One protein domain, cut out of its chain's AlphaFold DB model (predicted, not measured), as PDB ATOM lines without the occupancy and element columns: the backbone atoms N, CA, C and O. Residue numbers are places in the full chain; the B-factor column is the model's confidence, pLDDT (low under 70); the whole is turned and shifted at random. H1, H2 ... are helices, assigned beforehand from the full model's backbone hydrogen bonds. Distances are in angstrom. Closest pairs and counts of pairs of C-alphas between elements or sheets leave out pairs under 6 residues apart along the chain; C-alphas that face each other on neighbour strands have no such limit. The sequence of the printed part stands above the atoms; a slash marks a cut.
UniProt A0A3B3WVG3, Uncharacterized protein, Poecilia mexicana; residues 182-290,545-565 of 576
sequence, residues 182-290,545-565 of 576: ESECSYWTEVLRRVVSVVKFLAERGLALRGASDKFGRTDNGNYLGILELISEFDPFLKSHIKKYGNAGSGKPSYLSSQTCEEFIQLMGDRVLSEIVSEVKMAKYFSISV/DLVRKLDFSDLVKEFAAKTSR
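Overview. This is residues 182 to 290 and 545 to 565 of the 576 residues of an uncharacterized protein of Poecilia mexicana (UniProt A0A3B3WVG3). Long helices H1 and H4 meet steeply near H1's end and H4's start; H6 packs on both, and H2, cornering into H3, on H1. Residues 277 to 290 stick out. The 130 printed residues have six named helices, class all helix, only just compact, close to loose: radius of gyration of the C-alphas 16.7 A, spans 54 by 36 by 27 A.

Arrangement. The hub H1, residues 182 to 204, touches H2, residues 223 to 234, closest at C-alphas 198 and 224, 6.7 A. H3, residues 236 to 245, touches H2 only at the corner. H4, residues 258 to 282, touches H1, closest at C-alphas 199 and 261, 6.8 A. H5, residues 545 to 549, and H6, residues 552 to 563, touch H1. Every O i to N i+4 pair is within hydrogen-bond range in H3 to H6.

Along the chain. H1 begins at C-alpha 182 (-40.588, -10.189, -69.928); H6 ends at C-alpha 563 (-40.428, -1.817, -53.559).

Size, cuts and confidence. Residues 291 to 544 are cut out, a 22.1 A gap. Residues 283 to 290 are among 14 under 70 in pLDDT.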
ATOM      1  N   GLU A 182     -39.788  -9.012 -70.293       80.50
ATOM      2  CA  GLU A 182     -40.588 -10.189 -69.928       80.50
ATOM      3  C   GLU A 182     -39.719 -11.332 -69.389       80.50
ATOM      4  O   GLU A 182     -40.060 -11.964 -68.384       80.50
ATOM      5  N   SER A 183     -38.555 -11.569 -70.004       83.69
ATOM      6  CA  SER A 183     -37.614 -12.598 -69.557       83.69
ATOM      7  C   SER A 183     -37.016 -12.286 -68.180       83.69
ATOM      8  O   SER A 183     -36.894 -13.183 -67.339       83.69
ATOM      9  N   GLU A 184     -36.704 -11.017 -67.900       85.06
ATOM     10  CA  GLU A 184     -36.221 -10.580 -66.590       85.06
ATOM     11  C   GLU A 184     -37.324 -10.673 -65.533       85.06
ATOM     12  O   GLU A 184     -37.092 -11.190 -64.435       85.06
ATOM     13  N   CYS A 185     -38.542 -10.241 -65.860       79.69
ATOM     14  CA  CYS A 185     -39.709 -10.375 -64.993       79.69
ATOM     15  C   CYS A 185     -39.970 -11.840 -64.636       79.69
ATOM     16  O   CYS A 185     -40.132 -12.170 -63.456       79.69
ATOM     17  N   SER A 186     -39.937 -12.735 -65.625       83.62
ATOM     18  CA  SER A 186     -40.081 -14.172 -65.401       83.62
ATOM     19  C   SER A 186     -38.962 -14.717 -64.511       83.62
ATOM     20  O   SER A 186     -39.245 -15.465 -63.572       83.62
ATOM     21  N   TYR A 187     -37.712 -14.304 -64.742       88.75
ATOM     22  CA  TYR A 187     -36.564 -14.717 -63.935       88.75
ATOM     23  C   TYR A 187     -36.741 -14.343 -62.458       88.75
ATOM     24  O   TYR A 187     -36.627 -15.196 -61.573       88.75
ATOM     25  N   TRP A 188     -37.044 -13.076 -62.169       88.19
ATOM     26  CA  TRP A 188     -37.176 -12.599 -60.792       88.19
ATOM     27  C   TRP A 188     -38.406 -13.168 -60.090       88.19
ATOM     28  O   TRP A 188     -38.324 -13.503 -58.907       88.19
ATOM     29  N   THR A 189     -39.510 -13.351 -60.812       85.75
ATOM     30  CA  THR A 189     -40.717 -14.003 -60.283       85.75
ATOM     31  C   THR A 189     -40.401 -15.419 -59.813       85.75
ATOM     32  O   THR A 189     -40.780 -15.813 -58.710       85.75
ATOM     33  N   GLU A 190     -39.624 -16.163 -60.596       88.56
ATOM     34  CA  GLU A 190     -39.253 -17.537 -60.275       88.56
ATOM     35  C   GLU A 190     -38.284 -17.599 -59.074       88.56
ATOM     36  O   GLU A 190     -38.410 -18.470 -58.206       88.56
ATOM     37  N   VAL A 191     -37.383 -16.619 -58.915       89.69
ATOM     38  CA  VAL A 191     -36.581 -16.466 -57.683       89.69
ATOM     39  C   VAL A 191     -37.477 -16.201 -56.468       89.69
ATOM     40  O   VAL A 191     -37.385 -16.915 -55.463       89.69
ATOM     41  N   LEU A 192     -38.370 -15.209 -56.556       90.50
ATOM     42  CA  LEU A 192     -39.267 -14.828 -55.462       90.50
ATOM     43  C   LEU A 192     -40.205 -15.972 -55.067       90.50
ATOM     44  O   LEU A 192     -40.464 -16.157 -53.880       90.50
ATOM     45  N   ARG A 193     -40.636 -16.804 -56.022       90.69
ATOM     46  CA  ARG A 193     -41.470 -17.989 -55.769       90.69
ATOM     47  C   ARG A 193     -40.841 -18.941 -54.770       90.69
ATOM     48  O   ARG A 193     -41.504 -19.384 -53.830       90.69
ATOM     49  N   ARG A 194     -39.547 -19.222 -54.921       92.12
ATOM     50  CA  ARG A 194     -38.795 -20.076 -53.987       92.12
ATOM     51  C   ARG A 194     -38.609 -19.392 -52.645       92.12
ATOM     52  O   ARG A 194     -38.850 -20.017 -51.618       92.12
ATOM     53  N   VAL A 195     -38.234 -18.112 -52.654       91.19
ATOM     54  CA  VAL A 195     -38.049 -17.319 -51.431       91.19
ATOM     55  C   VAL A 195     -39.323 -17.328 -50.588       91.19
ATOM     56  O   VAL A 195     -39.286 -17.776 -49.443       91.19
ATOM     57  N   VAL A 196     -40.461 -16.928 -51.161       91.75
ATOM     58  CA  VAL A 196     -41.757 -16.899 -50.467       91.75
ATOM     59  C   VAL A 196     -42.148 -18.292 -49.981       91.75
ATOM     60  O   VAL A 196     -42.565 -18.427 -48.834       91.75
ATOM     61  N   SER A 197     -41.935 -19.338 -50.786       91.44
ATOM     62  CA  SER A 197     -42.222 -20.722 -50.380       91.44
ATOM     63  C   SER A 197     -41.439 -21.140 -49.130       91.44
ATOM     64  O   SER A 197     -42.006 -21.744 -48.219       91.44
ATOM     65  N   VAL A 198     -40.152 -20.783 -49.038       92.56
ATOM     66  CA  VAL A 198     -39.323 -21.079 -47.857       92.56
ATOM     67  C   VAL A 198     -39.773 -20.264 -46.644       92.56
ATOM     68  O   VAL A 198     -39.883 -20.816 -45.547       92.56
ATOM     69  N   VAL A 199     -40.055 -18.966 -46.812       91.50
ATOM     70  CA  VAL A 199     -40.522 -18.124 -45.695       91.50
ATOM     71  C   VAL A 199     -41.869 -18.628 -45.174       91.50
ATOM     72  O   VAL A 199     -42.016 -18.796 -43.964       91.50
ATOM     73  N   LYS A 200     -42.808 -18.952 -46.069       90.94
ATOM     74  CA  LYS A 200     -44.111 -19.547 -45.751       90.94
ATOM     75  C   LYS A 200     -43.950 -20.853 -44.971       90.94
ATOM     76  O   LYS A 200     -44.471 -20.975 -43.865       90.94
ATOM     77  N   PHE A 201     -43.126 -21.780 -45.467       90.69
ATOM     78  CA  PHE A 201     -42.851 -23.059 -44.801       90.69
ATOM     79  C   PHE A 201     -42.314 -22.895 -43.370       90.69
ATOM     80  O   PHE A 201     -42.729 -23.620 -42.457       90.69
ATOM     81  N   LEU A 202     -41.377 -21.960 -43.174       89.81
ATOM     82  CA  LEU A 202     -40.771 -21.684 -41.870       89.81
ATOM     83  C   LEU A 202     -41.748 -20.992 -40.914       89.81
ATOM     84  O   LEU A 202     -41.783 -21.348 -39.733       89.81
ATOM     85  N   ALA A 203     -42.538 -20.035 -41.415       87.00
ATOM     86  CA  ALA A 203     -43.521 -19.285 -40.639       87.00
ATOM     87  C   ALA A 203     -44.653 -20.190 -40.127       87.00
ATOM     88  O   ALA A 203     -44.906 -20.207 -38.924       87.00
ATOM     89  N   GLU A 204     -45.232 -21.028 -40.995       85.56
ATOM     90  CA  GLU A 204     -46.288 -21.997 -40.641       85.56
ATOM     91  C   GLU A 204     -45.878 -22.940 -39.497       85.56
ATOM     92  O   GLU A 204     -46.701 -23.402 -38.708       85.56
ATOM     93  N   ARG A 205     -44.584 -23.268 -39.412       82.69
ATOM     94  CA  ARG A 205     -44.040 -24.209 -38.420       82.69
ATOM     95  C   ARG A 205     -43.423 -23.517 -37.204       82.69
ATOM     96  O   ARG A 205     -42.988 -24.203 -36.281       82.69
ATOM     97  N   GLY A 206     -43.343 -22.185 -37.193       78.25
ATOM     98  CA  GLY A 206     -42.670 -21.420 -36.137       78.25
ATOM     99  C   GLY A 206     -41.152 -21.664 -36.046       78.25
ATOM    100  O   GLY A 206     -40.538 -21.467 -34.986       78.25
ATOM    101  N   LEU A 207     -40.526 -22.117 -37.137       84.06
ATOM    102  CA  LEU A 207     -39.100 -22.445 -37.186       84.06
ATOM    103  C   LEU A 207     -38.225 -21.183 -37.209       84.06
ATOM    104  O   LEU A 207     -38.660 -20.087 -37.553       84.06
ATOM    105  N   ALA A 208     -36.962 -21.323 -36.793       81.31
ATOM    106  CA  ALA A 208     -36.046 -20.182 -36.740       81.31
ATOM    107  C   ALA A 208     -35.656 -19.837 -38.167       81.31
ATOM    108  O   ALA A 208     -35.236 -20.732 -38.883       81.31
ATOM    109  N   LEU A 209     -35.745 -18.576 -38.575       83.00
ATOM    110  CA  LEU A 209     -35.313 -18.193 -39.921       83.00
ATOM    111  C   LEU A 209     -33.819 -17.839 -39.962       83.00
ATOM    112  O   LEU A 209     -33.129 -18.190 -40.915       83.00
ATOM    113  N   ARG A 210     -33.309 -17.179 -38.913       79.19
ATOM    114  CA  ARG A 210     -31.928 -16.675 -38.829       79.19
ATOM    115  C   ARG A 210     -31.001 -17.619 -38.059       79.19
ATOM    116  O   ARG A 210     -31.443 -18.312 -37.144       79.19
ATOM    117  N   GLY A 211     -29.722 -17.581 -38.421       75.50
ATOM    118  CA  GLY A 211     -28.614 -18.272 -37.758       75.50
ATOM    119  C   GLY A 211     -27.556 -17.275 -37.292       75.50
ATOM    120  O   GLY A 211     -27.795 -16.067 -37.284       75.50
ATOM    121  N   ALA A 212     -26.384 -17.768 -36.893       75.88
ATOM    122  CA  ALA A 212     -25.272 -16.898 -36.504       75.88
ATOM    123  C   ALA A 212     -24.606 -16.228 -37.720       75.88
ATOM    124  O   ALA A 212     -23.965 -15.185 -37.573       75.88
ATOM    125  N   SER A 213     -24.779 -16.808 -38.912       80.00
ATOM    126  CA  SER A 213     -24.270 -16.281 -40.173       80.00
ATOM    127  C   SER A 213     -25.371 -16.044 -41.210       80.00
ATOM    128  O   SER A 213     -26.310 -16.827 -41.329       80.00
ATOM    129  N   ASP A 214     -25.197 -14.990 -42.010       79.75
ATOM    130  CA  ASP A 214     -26.044 -14.633 -43.161       79.75
ATOM    131  C   ASP A 214     -25.333 -14.966 -44.497       79.75
ATOM    132  O   ASP A 214     -25.501 -14.267 -45.494       79.75
ATOM    133  N   LYS A 215     -24.469 -15.995 -44.520       85.00
ATOM    134  CA  LYS A 215     -23.705 -16.407 -45.712       85.00
ATOM    135  C   LYS A 215     -24.031 -17.835 -46.139       85.00
ATOM    136  O   LYS A 215     -24.146 -18.718 -45.291       85.00
ATOM    137  N   PHE A 216     -24.076 -18.054 -47.451       86.56
ATOM    138  CA  PHE A 216     -24.228 -19.386 -48.037       86.56
ATOM    139  C   PHE A 216     -22.938 -20.213 -47.905       86.56
ATOM    140  O   PHE A 216     -21.837 -19.667 -48.033       86.56
ATOM    141  N   GLY A 217     -23.077 -21.520 -47.682       83.44
ATOM    142  CA  GLY A 217     -22.016 -22.519 -47.551       83.44
ATOM    143  C   GLY A 217     -21.462 -22.679 -46.134       83.44
ATOM    144  O   GLY A 217     -20.466 -23.376 -45.947       83.44
ATOM    145  N   ARG A 218     -22.055 -22.021 -45.131       86.00
ATOM    146  CA  ARG A 218     -21.622 -22.139 -43.734       86.00
ATOM    147  C   ARG A 218     -22.607 -22.963 -42.923       86.00
ATOM    148  O   ARG A 218     -23.804 -22.740 -42.996       86.00
ATOM    149  N   THR A 219     -22.088 -23.820 -42.052       81.62
ATOM    150  CA  THR A 219     -22.897 -24.667 -41.162       81.62
ATOM    151  C   THR A 219     -23.630 -23.890 -40.063       81.62
ATOM    152  O   THR A 219     -24.497 -24.444 -39.399       81.62
ATOM    153  N   ASP A 220     -23.255 -22.629 -39.826       81.69
ATOM    154  CA  ASP A 220     -23.878 -21.724 -38.852       81.69
ATOM    155  C   ASP A 220     -24.865 -20.731 -39.498       81.69
ATOM    156  O   ASP A 220     -25.284 -19.761 -38.851       81.69
ATOM    157  N   ASN A 221     -25.230 -20.956 -40.768       83.44
ATOM    158  CA  ASN A 221     -26.260 -20.185 -41.449       83.44
ATOM    159  C   ASN A 221     -27.662 -20.472 -40.868       83.44
ATOM    160  O   ASN A 221     -27.896 -21.448 -40.155       83.44
ATOM    161  N   GLY A 222     -28.601 -19.545 -41.071       84.88
ATOM    162  CA  GLY A 222     -29.982 -19.725 -40.607       84.88
ATOM    163  C   GLY A 222     -30.752 -20.748 -41.433       84.88
ATOM    164  O   GLY A 222     -30.459 -20.910 -42.615       84.88
ATOM    165  N   ASN A 223     -31.803 -21.357 -40.863       87.94
ATOM    166  CA  ASN A 223     -32.606 -22.351 -41.592       87.94
ATOM    167  C   ASN A 223     -33.191 -21.799 -42.901       87.94
ATOM    168  O   ASN A 223     -33.417 -22.566 -43.824       87.94
ATOM    169  N   TYR A 224     -33.428 -20.487 -43.008       90.12
ATOM    170  CA  TYR A 224     -33.846 -19.874 -44.270       90.12
ATOM    171  C   TYR A 224     -32.809 -20.076 -45.386       90.12
ATOM    172  O   TYR A 224     -33.153 -20.557 -46.463       90.12
ATOM    173  N   LEU A 225     -31.537 -19.765 -45.117       90.19
ATOM    174  CA  LEU A 225     -30.461 -19.955 -46.092       90.19
ATOM    175  C   LEU A 225     -30.154 -21.442 -46.293       90.19
ATOM    176  O   LEU A 225     -30.019 -21.871 -47.432       90.19
ATOM    177  N   GLY A 226     -30.143 -22.234 -45.217       89.75
ATOM    178  CA  GLY A 226     -29.921 -23.679 -45.299       89.75
ATOM    179  C   GLY A 226     -30.992 -24.417 -46.115       89.75
ATOM    180  O   GLY A 226     -30.672 -25.324 -46.876       89.75
ATOM    181  N   ILE A 227     -32.264 -24.008 -46.038       92.25
ATOM    182  CA  ILE A 227     -33.319 -24.587 -46.887       92.25
ATOM    183  C   ILE A 227     -33.151 -24.149 -48.346       92.25
ATOM    184  O   ILE A 227     -33.362 -24.959 -49.243       92.25
ATOM    185  N   LEU A 228     -32.757 -22.901 -48.614       92.19
ATOM    186  CA  LEU A 228     -32.463 -22.466 -49.986       92.19
ATOM    187  C   LEU A 228     -31.285 -23.245 -50.592       92.19
ATOM    188  O   LEU A 228     -31.331 -23.586 -51.772       92.19
ATOM    189  N   GLU A 229     -30.268 -23.571 -49.791       92.00
ATOM    190  CA  GLU A 229     -29.171 -24.462 -50.190       92.00
ATOM    191  C   GLU A 229     -29.688 -25.855 -50.530       92.00
ATOM    192  O   GLU A 229     -29.404 -26.350 -51.617       92.00
ATOM    193  N   LEU A 230     -30.519 -26.432 -49.659       93.00
ATOM    194  CA  LEU A 230     -31.128 -27.740 -49.883       93.00
ATOM    195  C   LEU A 230     -31.971 -27.773 -51.166       93.00
ATOM    196  O   LEU A 230     -31.830 -28.682 -51.976       93.00
ATOM    197  N   ILE A 231     -32.821 -26.767 -51.400       93.69
ATOM    198  CA  ILE A 231     -33.622 -26.680 -52.634       93.69
ATOM    199  C   ILE A 231     -32.706 -26.575 -53.856       93.69
ATOM    200  O   ILE A 231     -32.985 -27.182 -54.886       93.69
ATOM    201  N   SER A 232     -31.588 -25.853 -53.749       93.94
ATOM    202  CA  SER A 232     -30.638 -25.692 -54.853       93.94
ATOM    203  C   SER A 232     -29.921 -26.984 -55.261       93.94
ATOM    204  O   SER A 232     -29.368 -27.053 -56.359       93.94
ATOM    205  N   GLU A 233     -29.939 -28.028 -54.429       92.94
ATOM    206  CA  GLU A 233     -29.441 -29.350 -54.823       92.94
ATOM    207  C   GLU A 233     -30.322 -29.984 -55.906       92.94
ATOM    208  O   GLU A 233     -29.806 -30.640 -56.811       92.94
ATOM    209  N   PHE A 234     -31.629 -29.721 -55.849       94.19
ATOM    210  CA  PHE A 234     -32.639 -30.265 -56.758       94.19
ATOM    211  C   PHE A 234     -33.106 -29.258 -57.817       94.19
ATOM    212  O   PHE A 234     -33.776 -29.634 -58.775       94.19
ATOM    213  N   ASP A 235     -32.744 -27.985 -57.661       94.62
ATOM    214  CA  ASP A 235     -33.150 -26.889 -58.531       94.62
ATOM    215  C   ASP A 235     -31.932 -26.215 -59.199       94.62
ATOM    216  O   ASP A 235     -31.280 -25.344 -58.599       94.62
ATOM    217  N   PRO A 236     -31.621 -26.570 -60.462       94.50
ATOM    218  CA  PRO A 236     -30.489 -26.001 -61.195       94.50
ATOM    219  C   PRO A 236     -30.573 -24.483 -61.395       94.50
ATOM    220  O   PRO A 236     -29.539 -23.801 -61.454       94.50
ATOM    221  N   PHE A 237     -31.791 -23.942 -61.490       94.44
ATOM    222  CA  PHE A 237     -32.029 -22.512 -61.634       94.44
ATOM    223  C   PHE A 237     -31.622 -21.780 -60.352       94.44
ATOM    224  O   PHE A 237     -30.795 -20.862 -60.394       94.44
ATOM    225  N   LEU A 238     -32.111 -22.244 -59.196       92.88
ATOM    226  CA  LEU A 238     -31.767 -21.648 -57.905       92.88
ATOM    227  C   LEU A 238     -30.272 -21.792 -57.605       92.88
ATOM    228  O   LEU A 238     -29.645 -20.840 -57.141       92.88
ATOM    229  N   LYS A 239     -29.670 -22.940 -57.934       93.25
ATOM    230  CA  LYS A 239     -28.224 -23.172 -57.792       93.25
ATOM    231  C   LYS A 239     -27.393 -22.145 -58.552       93.25
ATOM    232  O   LYS A 239     -26.441 -21.579 -58.010       93.25
ATOM    233  N   SER A 240     -27.773 -21.872 -59.800       93.38
ATOM    234  CA  SER A 240     -27.107 -20.873 -60.639       93.38
ATOM    235  C   SER A 240     -27.277 -19.463 -60.068       93.38
ATOM    236  O   SER A 240     -26.317 -18.691 -60.015       93.38
ATOM    237  N   HIS A 241     -28.475 -19.147 -59.573       92.94
ATOM    238  CA  HIS A 241     -28.770 -17.871 -58.932       92.94
ATOM    239  C   HIS A 241     -27.949 -17.663 -57.642       92.94
ATOM    240  O   HIS A 241     -27.280 -16.637 -57.499       92.94
ATOM    241  N   ILE A 242     -27.902 -18.651 -56.739       91.00
ATOM    242  CA  ILE A 242     -27.111 -18.596 -55.497       91.00
ATOM    243  C   ILE A 242     -25.619 -18.451 -55.808       91.00
ATOM    244  O   ILE A 242     -24.948 -17.623 -55.195       91.00
ATOM    245  N   LYS A 243     -25.091 -19.181 -56.799       90.00
ATOM    246  CA  LYS A 243     -23.687 -19.043 -57.219       90.00
ATOM    247  C   LYS A 243     -23.361 -17.616 -57.679       90.00
ATOM    248  O   LYS A 243     -22.270 -17.122 -57.405       90.00
ATOM    249  N   LYS A 244     -24.299 -16.955 -58.362       87.88
ATOM    250  CA  LYS A 244     -24.127 -15.595 -58.894       87.88
ATOM    251  C   LYS A 244     -24.319 -14.505 -57.830       87.88
ATOM    252  O   LYS A 244     -23.586 -13.515 -57.851       87.88
ATOM    253  N   TYR A 245     -25.270 -14.671 -56.907       86.00
ATOM    254  CA  TYR A 245     -25.723 -13.594 -56.013       86.00
ATOM    255  C   TYR A 245     -25.618 -13.882 -54.507       86.00
ATOM    256  O   TYR A 245     -25.614 -12.935 -53.721       86.00
ATOM    257  N   GLY A 246     -25.499 -15.141 -54.077       81.88
ATOM    258  CA  GLY A 246     -25.647 -15.554 -52.674       81.88
ATOM    259  C   GLY A 246     -24.661 -14.900 -51.702       81.88
ATOM    260  O   GLY A 246     -25.030 -14.560 -50.585       81.88
ATOM    261  N   ASN A 247     -23.425 -14.645 -52.135       84.94
ATOM    262  CA  ASN A 247     -22.386 -14.007 -51.316       84.94
ATOM    263  C   ASN A 247     -21.827 -12.727 -51.971       84.94
ATOM    264  O   ASN A 247     -20.698 -12.326 -51.693       84.94
ATOM    265  N   ALA A 248     -22.596 -12.082 -52.855       76.56
ATOM    266  CA  ALA A 248     -22.111 -10.996 -53.714       76.56
ATOM    267  C   ALA A 248     -21.963  -9.620 -53.024       76.56
ATOM    268  O   ALA A 248     -21.545  -8.660 -53.671       76.56
ATOM    269  N   GLY A 249     -22.281  -9.519 -51.728       71.50
ATOM    270  CA  GLY A 249     -22.239  -8.268 -50.965       71.50
ATOM    271  C   GLY A 249     -23.458  -7.364 -51.195       71.50
ATOM    272  O   GLY A 249     -24.459  -7.772 -51.780       71.50
ATOM    273  N   SER A 250     -23.395  -6.129 -50.688       66.81
ATOM    274  CA  SER A 250     -24.466  -5.130 -50.825       66.81
ATOM    275  C   SER A 250     -24.480  -4.476 -52.211       66.81
ATOM    276  O   SER A 250     -23.424  -4.272 -52.802       66.81
ATOM    277  N   GLY A 251     -25.659  -4.069 -52.693       66.81
ATOM    278  CA  GLY A 251     -25.808  -3.272 -53.922       66.81
ATOM    279  C   GLY A 251     -26.161  -4.062 -55.185       66.81
ATOM    280  O   GLY A 251     -26.337  -3.459 -56.237       66.81
ATOM    281  N   LYS A 252     -26.312  -5.391 -55.094       69.31
ATOM    282  CA  LYS A 252     -26.868  -6.223 -56.174       69.31
ATOM    283  C   LYS A 252     -28.236  -6.780 -55.757       69.31
ATOM    284  O   LYS A 252     -28.352  -7.244 -54.620       69.31
ATOM    285  N   PRO A 253     -29.255  -6.763 -56.635       71.19
ATOM    286  CA  PRO A 253     -30.564  -7.321 -56.320       71.19
ATOM    287  C   PRO A 253     -30.459  -8.848 -56.292       71.19
ATOM    288  O   PRO A 253     -30.393  -9.489 -57.331       71.19
ATOM    289  N   SER A 254     -30.354  -9.436 -55.099       80.31
ATOM    290  CA  SER A 254     -30.364 -10.895 -54.934       80.31
ATOM    291  C   SER A 254     -31.722 -11.424 -54.487       80.31
ATOM    292  O   SER A 254     -32.034 -12.570 -54.755       80.31
ATOM    293  N   TYR A 255     -32.516 -10.630 -53.758       84.44
ATOM    294  CA  TYR A 255     -33.745 -11.062 -53.064       84.44
ATOM    295  C   TYR A 255     -33.577 -12.245 -52.084       84.44
ATOM    296  O   TYR A 255     -34.528 -12.652 -51.427       84.44
ATOM    297  N   LEU A 256     -32.352 -12.746 -51.892       85.75
ATOM    298  CA  LEU A 256     -32.010 -13.794 -50.923       85.75
ATOM    299  C   LEU A 256     -31.686 -13.227 -49.531       85.75
ATOM    300  O   LEU A 256     -31.354 -13.972 -48.615       85.75
ATOM    301  N   SER A 257     -31.718 -11.904 -49.371       82.69
ATOM    302  CA  SER A 257     -31.273 -11.242 -48.146       82.69
ATOM    303  C   SER A 257     -32.236 -11.456 -46.973       82.69
ATOM    304  O   SER A 257     -33.446 -11.626 -47.145       82.69
ATOM    305  N   SER A 258     -31.711 -11.342 -45.750       78.25
ATOM    306  CA  SER A 258     -32.534 -11.357 -44.536       78.25
ATOM    307  C   SER A 258     -33.496 -10.162 -44.443       78.25
ATOM    308  O   SER A 258     -34.477 -10.241 -43.705       78.25
ATOM    309  N   GLN A 259     -33.256  -9.085 -45.203       82.44
ATOM    310  CA  GLN A 259     -34.171  -7.949 -45.327       82.44
ATOM    311  C   GLN A 259     -35.372  -8.290 -46.214       82.44
ATOM    312  O   GLN A 259     -36.503  -8.055 -45.809       82.44
ATOM    313  N   THR A 260     -35.142  -8.904 -47.377       84.31
ATOM    314  CA  THR A 260     -36.224  -9.371 -48.260       84.31
ATOM    315  C   THR A 260     -37.116 -10.379 -47.537       84.31
ATOM    316  O   THR A 260     -38.337 -10.306 -47.606       84.31
ATOM    317  N   CYS A 261     -36.505 -11.279 -46.760       86.00
ATOM    318  CA  CYS A 261     -37.234 -12.188 -45.881       86.00
ATOM    319  C   CYS A 261     -38.117 -11.434 -44.868       86.00
ATOM    320  O   CYS A 261     -39.264 -11.817 -44.666       86.00
ATOM    321  N   GLU A 262     -37.616 -10.355 -44.254       85.81
ATOM    322  CA  GLU A 262     -38.392  -9.538 -43.310       85.81
ATOM    323  C   GLU A 262     -39.601  -8.873 -43.967       85.81
ATOM    324  O   GLU A 262     -40.693  -8.897 -43.409       85.81
ATOM    325  N   GLU A 263     -39.408  -8.320 -45.162       89.06
ATOM    326  CA  GLU A 263     -40.466  -7.654 -45.921       89.06
ATOM    327  C   GLU A 263     -41.602  -8.637 -46.250       89.06
ATOM    328  O   GLU A 263     -42.772  -8.301 -46.067       89.06
ATOM    329  N   PHE A 264     -41.280  -9.884 -46.617       90.25
ATOM    330  CA  PHE A 264     -42.291 -10.928 -46.815       90.25
ATOM    331  C   PHE A 264     -42.956 -11.400 -45.516       90.25
ATOM    332  O   PHE A 264     -44.158 -11.653 -45.522       90.25
ATOM    333  N   ILE A 265     -42.222 -11.507 -44.402       89.69
ATOM    334  CA  ILE A 265     -42.819 -11.834 -43.092       89.69
ATOM    335  C   ILE A 265     -43.853 -10.779 -42.704       89.69
ATOM    336  O   ILE A 265     -44.936 -11.135 -42.245       89.69
ATOM    337  N   GLN A 266     -43.518  -9.503 -42.893       89.94
ATOM    338  CA  GLN A 266     -44.419  -8.400 -42.593       89.94
ATOM    339  C   GLN A 266     -45.642  -8.427 -43.515       89.94
ATOM    340  O   GLN A 266     -46.760  -8.421 -43.022       89.94
ATOM    341  N   LEU A 267     -45.443  -8.565 -44.832       91.06
ATOM    342  CA  LEU A 267     -46.533  -8.665 -45.810       91.06
ATOM    343  C   LEU A 267     -47.520  -9.794 -45.496       91.06
ATOM    344  O   LEU A 267     -48.727  -9.574 -45.435       91.06
ATOM    345  N   MET A 268     -47.012 -11.008 -45.279       89.94
ATOM    346  CA  MET A 268     -47.863 -12.158 -44.975       89.94
ATOM    347  C   MET A 268     -48.551 -12.000 -43.620       89.94
ATOM    348  O   MET A 268     -49.729 -12.320 -43.487       89.94
ATOM    349  N   GLY A 269     -47.831 -11.488 -42.621       86.56
ATOM    350  CA  GLY A 269     -48.380 -11.236 -41.298       86.56
ATOM    351  C   GLY A 269     -49.508 -10.199 -41.314       86.56
ATOM    352  O   GLY A 269     -50.564 -10.460 -40.742       86.56
ATOM    353  N   ASP A 270     -49.316  -9.077 -42.013       89.56
ATOM    354  CA  ASP A 270     -50.327  -8.030 -42.208       89.56
ATOM    355  C   ASP A 270     -51.566  -8.588 -42.926       89.56
ATOM    356  O   ASP A 270     -52.703  -8.249 -42.581       89.56
ATOM    357  N   ARG A 271     -51.367  -9.473 -43.914       88.81
ATOM    358  CA  ARG A 271     -52.462 -10.094 -44.666       88.81
ATOM    359  C   ARG A 271     -53.292 -11.035 -43.800       88.81
ATOM    360  O   ARG A 271     -54.513 -10.925 -43.797       88.81
ATOM    361  N   VAL A 272     -52.636 -11.911 -43.037       84.50
ATOM    362  CA  VAL A 272     -53.312 -12.808 -42.086       84.50
ATOM    363  C   VAL A 272     -54.061 -11.997 -41.031       84.50
ATOM    364  O   VAL A 272     -55.220 -12.281 -40.750       84.50
ATOM    365  N   LEU A 273     -53.437 -10.949 -40.489       83.25
ATOM    366  CA  LEU A 273     -54.083 -10.069 -39.520       83.25
ATOM    367  C   LEU A 273     -55.322  -9.383 -40.110       83.25
ATOM    368  O   LEU A 273     -56.352  -9.312 -39.448       83.25
ATOM    369  N   SER A 274     -55.233  -8.900 -41.348       88.00
ATOM    370  CA  SER A 274     -56.350  -8.244 -42.034       88.00
ATOM    371  C   SER A 274     -57.523  -9.197 -42.262       88.00
ATOM    372  O   SER A 274     -58.667  -8.792 -42.065       88.00
ATOM    373  N   GLU A 275     -57.245 -10.455 -42.616       82.94
ATOM    374  CA  GLU A 275     -58.269 -11.492 -42.774       82.94
ATOM    375  C   GLU A 275     -58.987 -11.763 -41.446       82.94
ATOM    376  O   GLU A 275     -60.206 -11.659 -41.370       82.94
ATOM    377  N   ILE A 276     -58.231 -11.977 -40.362       76.62
ATOM    378  CA  ILE A 276     -58.794 -12.208 -39.021       76.62
ATOM    379  C   ILE A 276     -59.630 -11.008 -38.567       76.62
ATOM    380  O   ILE A 276     -60.726 -11.164 -38.039       76.62
ATOM    381  N   VAL A 277     -59.138  -9.785 -38.782       80.25
ATOM    382  CA  VAL A 277     -59.880  -8.562 -38.442       80.25
ATOM    383  C   VAL A 277     -61.166  -8.446 -39.267       80.25
ATOM    384  O   VAL A 277     -62.171  -7.966 -38.745       80.25
ATOM    385  N   SER A 278     -61.156  -8.867 -40.533       81.94
ATOM    386  CA  SER A 278     -62.355  -8.922 -41.375       81.94
ATOM    387  C   SER A 278     -63.367  -9.933 -40.829       81.94
ATOM    388  O   SER A 278     -64.529  -9.580 -40.627       81.94
ATOM    389  N   GLU A 279     -62.918 -11.145 -40.491       77.25
ATOM    390  CA  GLU A 279     -63.755 -12.183 -39.877       77.25
ATOM    391  C   GLU A 279     -64.376 -11.704 -38.558       77.25
ATOM    392  O   GLU A 279     -65.586 -11.824 -38.366       77.25
ATOM    393  N   VAL A 280     -63.585 -11.079 -37.679       72.12
ATOM    394  CA  VAL A 280     -64.067 -10.528 -36.401       72.12
ATOM    395  C   VAL A 280     -65.076  -9.399 -36.613       72.12
ATOM    396  O   VAL A 280     -66.068  -9.336 -35.896       72.12
ATOM    397  N   LYS A 281     -64.869  -8.515 -37.598       76.56
ATOM    398  CA  LYS A 281     -65.823  -7.435 -37.918       76.56
ATOM    399  C   LYS A 281     -67.145  -7.958 -38.475       76.56
ATOM    400  O   LYS A 281     -68.178  -7.330 -38.260       76.56
ATOM    401  N   MET A 282     -67.113  -9.066 -39.213       73.00
ATOM    402  CA  MET A 282     -68.314  -9.725 -39.727       73.00
ATOM    403  C   MET A 282     -69.019 -10.574 -38.664       73.00
ATOM    404  O   MET A 282     -70.231 -10.787 -38.739       73.00
ATOM    405  N   ALA A 283     -68.277 -11.072 -37.676       65.75
ATOM    406  CA  ALA A 283     -68.824 -11.877 -36.602       65.75
ATOM    407  C   ALA A 283     -69.616 -11.010 -35.614       65.75
ATOM    408  O   ALA A 283     -69.071 -10.143 -34.936       65.75
ATOM    409  N   LYS A 284     -70.915 -11.300 -35.464       66.38
ATOM    410  CA  LYS A 284     -71.741 -10.692 -34.404       66.38
ATOM    411  C   LYS A 284     -71.244 -11.080 -33.003       66.38
ATOM    412  O   LYS A 284     -71.325 -10.280 -32.079       66.38
ATOM    413  N   TYR A 285     -70.728 -12.302 -32.861       66.69
ATOM    414  CA  TYR A 285     -70.253 -12.863 -31.601       66.69
ATOM    415  C   TYR A 285     -68.839 -13.412 -31.781       66.69
ATOM    416  O   TYR A 285     -68.596 -14.218 -32.679       66.69
ATOM    417  N   PHE A 286     -67.918 -12.988 -30.921       61.75
ATOM    418  CA  PHE A 286     -66.548 -13.486 -30.859       61.75
ATOM    419  C   PHE A 286     -66.095 -13.530 -29.399       61.75
ATOM    420  O   PHE A 286     -66.526 -12.727 -28.573       61.75
ATOM    421  N   SER A 287     -65.209 -14.466 -29.073       58.91
ATOM    422  CA  SER A 287     -64.619 -14.580 -27.740       58.91
ATOM    423  C   SER A 287     -63.164 -14.132 -27.770       58.91
ATOM    424  O   SER A 287     -62.400 -14.582 -28.624       58.91
ATOM    425  N   ILE A 288     -62.754 -13.310 -26.802       59.44
ATOM    426  CA  ILE A 288     -61.344 -12.975 -26.590       59.44
ATOM    427  C   ILE A 288     -60.852 -13.727 -25.358       59.44
ATOM    428  O   ILE A 288     -61.345 -13.516 -24.252       59.44
ATOM    429  N   SER A 289     -59.840 -14.574 -25.545       54.25
ATOM    430  CA  SER A 289     -59.091 -15.174 -24.442       54.25
ATOM    431  C   SER A 289     -57.818 -14.365 -24.207       54.25
ATOM    432  O   SER A 289     -56.971 -14.273 -25.094       54.25
ATOM    433  N   VAL A 290     -57.669 -13.799 -23.009       52.69
ATOM    434  CA  VAL A 290     -56.470 -13.057 -22.597       52.69
ATOM    435  C   VAL A 290     -55.749 -13.867 -21.529       52.69
ATOM    436  O   VAL A 290     -56.307 -14.109 -20.462       52.69
ATOM    437  N   ASP A 545     -53.479 -22.342 -41.356       81.88
ATOM    438  CA  ASP A 545     -54.451 -22.628 -42.412       81.88
ATOM    439  C   ASP A 545     -54.756 -21.399 -43.278       81.88
ATOM    440  O   ASP A 545     -54.882 -21.536 -44.497       81.88
ATOM    441  N   LEU A 546     -54.785 -20.193 -42.697       83.38
ATOM    442  CA  LEU A 546     -54.881 -18.944 -43.462       83.38
ATOM    443  C   LEU A 546     -53.598 -18.693 -44.257       83.38
ATOM    444  O   LEU A 546     -53.656 -18.359 -45.439       83.38
ATOM    445  N   VAL A 547     -52.433 -18.946 -43.652       86.06
ATOM    446  CA  VAL A 547     -51.134 -18.808 -44.332       86.06
ATOM    447  C   VAL A 547     -51.047 -19.717 -45.560       86.06
ATOM    448  O   VAL A 547     -50.591 -19.286 -46.622       86.06
ATOM    449  N   ARG A 548     -51.536 -20.960 -45.461       86.44
ATOM    450  CA  ARG A 548     -51.581 -21.904 -46.590       86.44
ATOM    451  C   ARG A 548     -52.415 -21.394 -47.759       86.44
ATOM    452  O   ARG A 548     -52.005 -21.621 -48.897       86.44
ATOM    453  N   LYS A 549     -53.509 -20.677 -47.488       88.75
ATOM    454  CA  LYS A 549     -54.404 -20.093 -48.500       88.75
ATOM    455  C   LYS A 549     -53.848 -18.834 -49.173       88.75
ATOM    456  O   LYS A 549     -54.386 -18.438 -50.199       88.75
ATOM    457  N   LEU A 550     -52.792 -18.214 -48.633       88.44
ATOM    458  CA  LEU A 550     -52.191 -17.024 -49.243       88.44
ATOM    459  C   LEU A 550     -51.679 -17.325 -50.654       88.44
ATOM    460  O   LEU A 550     -50.853 -18.233 -50.827       88.44
ATOM    461  N   ASP A 551     -52.138 -16.525 -51.620       88.06
ATOM    462  CA  ASP A 551     -51.685 -16.589 -53.004       88.06
ATOM    463  C   ASP A 551     -50.314 -15.927 -53.176       88.06
ATOM    464  O   ASP A 551     -50.029 -14.845 -52.657       88.06
ATOM    465  N   PHE A 552     -49.448 -16.598 -53.929       86.62
ATOM    466  CA  PHE A 552     -48.110 -16.107 -54.223       86.62
ATOM    467  C   PHE A 552     -48.143 -14.877 -55.135       86.62
ATOM    468  O   PHE A 552     -47.370 -13.940 -54.918       86.62
ATOM    469  N   SER A 553     -49.022 -14.876 -56.138       84.00
ATOM    470  CA  SER A 553     -49.073 -13.816 -57.147       84.00
ATOM    471  C   SER A 553     -49.439 -12.490 -56.491       84.00
ATOM    472  O   SER A 553     -48.750 -11.492 -56.697       84.00
ATOM    473  N   ASP A 554     -50.448 -12.496 -55.621       86.19
ATOM    474  CA  ASP A 554     -50.859 -11.317 -54.854       86.19
ATOM    475  C   ASP A 554     -49.747 -10.786 -53.937       86.19
ATOM    476  O   ASP A 554     -49.488  -9.579 -53.904       86.19
ATOM    477  N   LEU A 555     -49.021 -11.675 -53.246       86.56
ATOM    478  CA  LEU A 555     -47.901 -11.283 -52.383       86.56
ATOM    479  C   LEU A 555     -46.764 -10.622 -53.172       86.56
ATOM    480  O   LEU A 555     -46.183  -9.641 -52.704       86.56
ATOM    481  N   VAL A 556     -46.438 -11.133 -54.362       83.88
ATOM    482  CA  VAL A 556     -45.405 -10.534 -55.220       83.88
ATOM    483  C   VAL A 556     -45.862  -9.204 -55.795       83.88
ATOM    484  O   VAL A 556     -45.065  -8.269 -55.823       83.88
ATOM    485  N   LYS A 557     -47.130  -9.084 -56.198       82.50
ATOM    486  CA  LYS A 557     -47.708  -7.816 -56.666       82.50
ATOM    487  C   LYS A 557     -47.611  -6.735 -55.588       82.50
ATOM    488  O   LYS A 557     -47.147  -5.627 -55.863       82.50
ATOM    489  N   GLU A 558     -47.966  -7.060 -54.345       84.06
ATOM    490  CA  GLU A 558     -47.865  -6.117 -53.227       84.06
ATOM    491  C   GLU A 558     -46.404  -5.799 -52.865       84.06
ATOM    492  O   GLU A 558     -46.050  -4.641 -52.620       84.06
ATOM    493  N   PHE A 559     -45.531  -6.811 -52.880       84.25
ATOM    494  CA  PHE A 559     -44.097  -6.634 -52.666       84.25
ATOM    495  C   PHE A 559     -43.474  -5.708 -53.719       84.25
ATOM    496  O   PHE A 559     -42.737  -4.781 -53.368       84.25
ATOM    497  N   ALA A 560     -43.806  -5.915 -54.995       77.56
ATOM    498  CA  ALA A 560     -43.388  -5.060 -56.095       77.56
ATOM    499  C   ALA A 560     -43.865  -3.626 -55.851       77.56
ATOM    500  O   ALA A 560     -43.029  -2.735 -55.745       77.56
ATOM    501  N   ALA A 561     -45.161  -3.404 -55.603       76.62
ATOM    502  CA  ALA A 561     -45.719  -2.074 -55.335       76.62
ATOM    503  C   ALA A 561     -45.044  -1.342 -54.151       76.62
ATOM    504  O   ALA A 561     -44.815  -0.128 -54.209       76.62
ATOM    505  N   LYS A 562     -44.678  -2.055 -53.075       73.25
ATOM    506  CA  LYS A 562     -43.929  -1.472 -51.943       73.25
ATOM    507  C   LYS A 562     -42.474  -1.147 -52.307       73.25
ATOM    508  O   LYS A 562     -41.955  -0.130 -51.837       73.25
ATOM    509  N   THR A 563     -41.841  -1.949 -53.160       63.16
ATOM    510  CA  THR A 563     -40.428  -1.817 -53.559       63.16
ATOM    511  C   THR A 563     -40.219  -0.803 -54.694       63.16
ATOM    512  O   THR A 563     -39.189  -0.127 -54.714       63.16
ATOM    513  N   SER A 564     -41.215  -0.591 -55.567       50.47
ATOM    514  CA  SER A 564     -41.218   0.396 -56.666       50.47
ATOM    515  C   SER A 564     -40.969   1.834 -56.207       50.47
ATOM    516  O   SER A 564     -40.505   2.664 -56.981       50.47
ATOM    517  N   ARG A 565     -41.219   2.148 -54.927       46.38
ATOM    518  CA  ARG A 565     -40.891   3.457 -54.331       46.38
ATOM    519  C   ARG A 565     -39.400   3.633 -53.998       46.38
ATOM    520  O   ARG A 565     -38.989   4.741 -53.673       46.38
TER     521      ARG A 565